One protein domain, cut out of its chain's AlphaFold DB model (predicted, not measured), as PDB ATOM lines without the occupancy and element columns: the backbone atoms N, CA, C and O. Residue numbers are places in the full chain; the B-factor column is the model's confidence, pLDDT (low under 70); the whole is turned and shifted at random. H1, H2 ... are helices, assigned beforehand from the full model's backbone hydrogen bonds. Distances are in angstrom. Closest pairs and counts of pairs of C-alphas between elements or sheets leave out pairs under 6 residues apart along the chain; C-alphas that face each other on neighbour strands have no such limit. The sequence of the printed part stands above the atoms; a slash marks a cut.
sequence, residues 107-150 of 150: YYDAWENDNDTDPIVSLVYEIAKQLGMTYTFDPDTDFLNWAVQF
ATOM      1  N   TYR A 107      20.872  13.250  40.126       94.38
ATOM      2  CA  TYR A 107      20.697  12.397  38.950       94.38
ATOM      3  C   TYR A 107      19.917  13.158  37.877       94.38
ATOM      4  O   TYR A 107      18.810  13.603  38.149       94.38
ATOM      5  N   TYR A 108      20.458  13.272  36.665       94.19
ATOM      6  CA  TYR A 108      19.766  13.883  35.530       94.19
ATOM      7  C   TYR A 108      19.671  12.881  34.378       94.19
ATOM      8  O   TYR A 108      20.686  12.314  33.963       94.19
ATOM      9  N   ASP A 109      18.458  12.652  33.877       92.94
ATOM     10  CA  ASP A 109      18.213  11.765  32.742       92.94
ATOM     11  C   ASP A 109      18.123  12.582  31.453       92.94
ATOM     12  O   ASP A 109      17.082  13.136  31.109       92.94
ATOM     13  N   ALA A 110      19.245  12.684  30.743       90.44
ATOM     14  CA  ALA A 110      19.309  13.477  29.520       90.44
ATOM     15  C   ALA A 110      18.432  12.919  28.388       90.44
ATOM     16  O   ALA A 110      18.134  13.656  27.458       90.44
ATOM     17  N   TRP A 111      18.049  11.638  28.440       89.88
ATOM     18  CA  TRP A 111      17.167  11.048  27.434       89.88
ATOM     19  C   TRP A 111      15.702  11.363  27.728       89.88
ATOM     20  O   TRP A 111      14.964  11.717  26.821       89.88
ATOM     21  N   GLU A 112      15.286  11.284  28.995       89.75
ATOM     22  CA  GLU A 112      13.920  11.651  29.402       89.75
ATOM     23  C   GLU A 112      13.601  13.127  29.111       89.75
ATOM     24  O   GLU A 112      12.470  13.458  28.763       89.75
ATOM     25  N   ASN A 113      14.610  13.994  29.215       87.62
ATOM     26  CA  ASN A 113      14.483  15.442  29.054       87.62
ATOM     27  C   ASN A 113      14.996  15.950  27.688       87.62
ATOM     28  O   ASN A 113      15.232  17.146  27.520       87.62
ATOM     29  N   ASP A 114      15.191  15.070  26.697       88.69
ATOM     30  CA  ASP A 114      15.788  15.449  25.404       88.69
ATOM     31  C   ASP A 114      14.903  16.378  24.551       88.69
ATOM     32  O   ASP A 114      15.403  17.068  23.661       88.69
ATOM     33  N   ASN A 115      13.601  16.417  24.850       86.69
ATOM     34  CA  ASN A 115      12.611  17.256  24.178       86.69
ATOM     35  C   ASN A 115      12.441  18.643  24.824       86.69
ATOM     36  O   ASN A 115      11.652  19.443  24.314       86.69
ATOM     37  N   ASP A 116      13.136  18.936  25.928       83.31
ATOM     38  CA  ASP A 116      13.039  20.233  26.596       83.31
ATOM     39  C   ASP A 116      13.668  21.344  25.748       83.31
ATOM     40  O   ASP A 116      14.763  21.212  25.196       83.31
ATOM     41  N   THR A 117      12.978  22.482  25.669       80.25
ATOM     42  CA  THR A 117      13.392  23.624  24.838       80.25
ATOM     43  C   THR A 117      14.718  24.240  25.294       80.25
ATOM     44  O   THR A 117      15.470  24.752  24.466       80.25
ATOM     45  N   ASP A 118      14.993  24.210  26.603       85.50
ATOM     46  CA  ASP A 118      16.227  24.716  27.205       85.50
ATOM     47  C   ASP A 118      16.824  23.665  28.167       85.50
ATOM     48  O   ASP A 118      16.280  23.436  29.257       85.50
ATOM     49  N   PRO A 119      17.958  23.033  27.806       84.62
ATOM     50  CA  PRO A 119      18.579  21.992  28.622       84.62
ATOM     51  C   PRO A 119      19.138  22.521  29.951       84.62
ATOM     52  O   PRO A 119      19.269  21.758  30.908       84.62
ATOM     53  N   ILE A 120      19.458  23.817  30.048       88.81
ATOM     54  CA  ILE A 120      19.931  24.425  31.297       88.81
ATOM     55  C   ILE A 120      18.767  24.564  32.272       88.81
ATOM     56  O   ILE A 120      18.908  24.213  33.443       88.81
ATOM     57  N   VAL A 121      17.605  25.013  31.795       86.44
ATOM     58  CA  VAL A 121      16.395  25.112  32.625       86.44
ATOM     59  C   VAL A 121      15.984  23.735  33.140       86.44
ATOM     60  O   VAL A 121      15.732  23.589  34.335       86.44
ATOM     61  N   SER A 122      15.999  22.724  32.271       88.81
ATOM     62  CA  SER A 122      15.723  21.328  32.632       88.81
ATOM     63  C   SER A 122      16.649  20.819  33.746       88.81
ATOM     64  O   SER A 122      16.198  20.281  34.760       88.81
ATOM     65  N   LEU A 123      17.956  21.070  33.618       90.75
ATOM     66  CA  LEU A 123      18.944  20.674  34.621       90.75
ATOM     67  C   LEU A 123      18.731  21.385  35.964       90.75
ATOM     68  O   LEU A 123      18.736  20.737  37.011       90.75
ATOM     69  N   VAL A 124      18.544  22.708  35.953       90.75
ATOM     70  CA  VAL A 124      18.342  23.487  37.187       90.75
ATOM     71  C   VAL A 124      17.026  23.099  37.864       90.75
ATOM     72  O   VAL A 124      16.985  22.980  39.090       90.75
ATOM     73  N   TYR A 125      15.971  22.835  37.090       88.00
ATOM     74  CA  TYR A 125      14.713  22.311  37.614       88.00
ATOM     75  C   TYR A 125      14.915  20.971  38.334       88.00
ATOM     76  O   TYR A 125      14.447  20.801  39.462       88.00
ATOM     77  N   GLU A 126      15.655  20.036  37.736       90.00
ATOM     78  CA  GLU A 126      15.899  18.728  38.353       90.00
ATOM     79  C   GLU A 126      16.751  18.842  39.632       90.00
ATOM     80  O   GLU A 126      16.462  18.170  40.627       90.00
ATOM     81  N   ILE A 127      17.733  19.755  39.662       89.81
ATOM     82  CA  ILE A 127      18.493  20.097  40.879       89.81
ATOM     83  C   ILE A 127      17.549  20.609  41.975       89.81
ATOM     84  O   ILE A 127      17.573  20.111  43.103       89.81
ATOM     85  N   ALA A 128      16.700  21.587  41.653       87.88
ATOM     86  CA  ALA A 128      15.768  22.193  42.599       87.88
ATOM     87  C   ALA A 128      14.791  21.173  43.194       87.88
ATOM     88  O   ALA A 128      14.589  21.119  44.412       87.88
ATOM     89  N   LYS A 129      14.225  20.331  42.330       86.12
ATOM     90  CA  LYS A 129      13.298  19.258  42.687       86.12
ATOM     91  C   LYS A 129      13.933  18.249  43.643       86.12
ATOM     92  O   LYS A 129      13.327  17.928  44.663       86.12
ATOM     93  N   GLN A 130      15.149  17.776  43.365       87.50
ATOM     94  CA  GLN A 130      15.837  16.809  44.236       87.50
ATOM     95  C   GLN A 130      16.296  17.416  45.569       87.50
ATOM     96  O   GLN A 130      16.429  16.693  46.555       87.50
ATOM     97  N   LEU A 131      16.470  18.737  45.629       84.25
ATOM     98  CA  LEU A 131      16.735  19.479  46.863       84.25
ATOM     99  C   LEU A 131      15.472  19.794  47.684       84.25
ATOM    100  O   LEU A 131      15.577  20.380  48.760       84.25
ATOM    101  N   GLY A 132      14.283  19.409  47.210       79.62
ATOM    102  CA  GLY A 132      13.021  19.667  47.907       79.62
ATOM    103  C   GLY A 132      12.611  21.142  47.904       79.62
ATOM    104  O   GLY A 132      11.792  21.550  48.727       79.62
ATOM    105  N   MET A 133      13.166  21.950  46.996       79.00
ATOM    106  CA  MET A 133      12.759  23.343  46.849       79.00
ATOM    107  C   MET A 133      11.368  23.403  46.216       79.00
ATOM    108  O   MET A 133      11.142  22.895  45.118       79.00
ATOM    109  N   THR A 134      10.420  24.049  46.892       62.53
ATOM    110  CA  THR A 134       9.103  24.334  46.319       62.53
ATOM    111  C   THR A 134       9.228  25.479  45.321       62.53
ATOM    112  O   THR A 134       9.344  26.636  45.724       62.53
ATOM    113  N   TYR A 135       9.208  25.165  44.028       59.31
ATOM    114  CA  TYR A 135       9.163  26.171  42.971       59.31
ATOM    115  C   TYR A 135       7.718  26.494  42.604       59.31
ATOM    116  O   TYR A 135       6.967  25.633  42.145       59.31
ATOM    117  N   THR A 136       7.335  27.756  42.765       52.78
ATOM    118  CA  THR A 136       6.208  28.323  42.030       52.78
ATOM    119  C   THR A 136       6.761  28.852  40.718       52.78
ATOM    120  O   THR A 136       7.546  29.797  40.731       52.78
ATOM    121  N   PHE A 137       6.388  28.240  39.593       53.69
ATOM    122  CA  PHE A 137       6.590  28.871  38.293       53.69
ATOM    123  C   PHE A 137       5.714  30.121  38.261       53.69
ATOM    124  O   PHE A 137       4.506  30.025  38.055       53.69
ATOM    125  N   ASP A 138       6.316  31.273  38.536       56.22
ATOM    126  CA  ASP A 138       5.724  32.549  38.182       56.22
ATOM    127  C   ASP A 138       6.174  32.855  36.742       56.22
ATOM    128  O   ASP A 138       7.372  33.064  36.509       56.22
ATOM    129  N   PRO A 139       5.255  32.783  35.759       53.84
ATOM    130  CA  PRO A 139       5.573  32.970  34.346       53.84
ATOM    131  C   PRO A 139       6.146  34.359  34.026       53.84
ATOM    132  O   PRO A 139       6.705  34.524  32.945       53.84
ATOM    133  N   ASP A 140       6.058  35.321  34.951       54.56
ATOM    134  CA  ASP A 140       6.605  36.672  34.793       54.56
ATOM    135  C   ASP A 140       8.037  36.824  35.351       54.56
ATOM    136  O   ASP A 140       8.671  37.868  35.168       54.56
ATOM    137  N   THR A 141       8.590  35.794  36.003       56.53
ATOM    138  CA  THR A 141       9.990  35.786  36.462       56.53
ATOM    139  C   THR A 141      10.902  35.048  35.491       56.53
ATOM    140  O   THR A 141      10.828  33.830  35.340       56.53
ATOM    141  N   ASP A 142      11.846  35.783  34.900       56.41
ATOM    142  CA  ASP A 142      12.993  35.212  34.193       56.41
ATOM    143  C   ASP A 142      13.819  34.344  35.155       56.41
ATOM    144  O   ASP A 142      14.619  34.837  35.955       56.41
ATOM    145  N   PHE A 143      13.641  33.030  35.054       54.25
ATOM    146  CA  PHE A 143      14.338  32.003  35.829       54.25
ATOM    147  C   PHE A 143      15.870  32.182  35.849       54.25
ATOM    148  O   PHE A 143      16.526  31.979  36.873       54.25
ATOM    149  N   LEU A 144      16.444  32.641  34.732       54.88
ATOM    150  CA  LEU A 144      17.879  32.898  34.592       54.88
ATOM    151  C   LEU A 144      18.375  34.060  35.469       54.88
ATOM    152  O   LEU A 144      19.517  34.026  35.920       54.88
ATOM    153  N   ASN A 145      17.533  35.048  35.784       54.12
ATOM    154  CA  ASN A 145      17.933  36.181  36.629       54.12
ATOM    155  C   ASN A 145      18.146  35.785  38.100       54.12
ATOM    156  O   ASN A 145      18.805  36.517  38.839       54.12
ATOM    157  N   TRP A 146      17.624  34.628  38.523       50.09
ATOM    158  CA  TRP A 146      17.818  34.094  39.872       50.09
ATOM    159  C   TRP A 146      19.050  33.181  39.971       50.09
ATOM    160  O   TRP A 146      19.808  33.269  40.933       50.09
ATOM    161  N   ALA A 147      19.315  32.364  38.945       41.84
ATOM    162  CA  ALA A 147      20.461  31.446  38.921       41.84
ATOM    163  C   ALA A 147      21.832  32.158  38.884       41.84
ATOM    164  O   ALA A 147      22.830  31.584  39.300       41.84
ATOM    165  N   VAL A 148      21.877  33.412  38.419       44.66
ATOM    166  CA  VAL A 148      23.098  34.241  38.343       44.66
ATOM    167  C   VAL A 148      23.433  34.926  39.686       44.66
ATOM    168  O   VAL A 148      24.456  35.597  39.797       44.66
ATOM    169  N   GLN A 149      22.596  34.775  40.721       40.69
ATOM    170  CA  GLN A 149      22.818  35.381  42.046       40.69
ATOM    171  C   GLN A 149      23.488  34.449  43.077       40.69
ATOM    172  O   GLN A 149      23.640  34.851  44.233       40.69
ATOM    173  N   PHE A 150      23.915  33.250  42.669       38.16
ATOM    174  CA  PHE A 150      24.821  32.375  43.429       38.16
ATOM    175  C   PHE A 150      26.229  32.415  42.829       38.16
ATOM    176  O   PHE A 150      27.195  32.335  43.622       38.16
TER     177      PHE A 150
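Overview. This is residues 107 to 150 of the 150 residues of the protein "YTH domain-containing protein" of Ruminococcus sp. AF31-8BH (UniProt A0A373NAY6). Little of this domain is regular structure: a single longer helix, H1, stands between two loop stretches, residues 107 to 118 on one side and residues 131 to 143 on the other, the latter ending in the very short helix H2. The printed part has 44 residues with two named helices, H1 then H2, and no named strand; the class is all helix, though the named elements hold only 16 residues. It is only just compact, close to loose, with a radius of gyration of the C-alphas of 11.0 A and spans of 28 by 22 by 19 A.

Arrangement. H1, residues 119 to 130, and H2, residues 144 to 147, are near each other, with 5 pairs of C-alphas within 10 A and the closest pair at 8.2 A. In H1 every O i to N i+4 pair is within hydrogen-bond range; H2 is too short for such a pair, but its one O i to N i+3 pair is within range.

Along the chain. H1 measures 16.7 A from C-alpha 119 at (18.579, 21.992, 28.622) to C-alpha 130 at (15.837, 16.809, 44.236). H2 ends at C-alpha 147, (20.461, 31.446, 38.921).

Size, cuts and confidence. The C-alphas farthest apart, of Trp 111 and Gln 149, are 28.9 A apart. The printed part has no cut. The link from H1 to H2 is long, 13 residues, and residues 136 to 142 stand free. Residues 134 to 150 have pLDDT under 70.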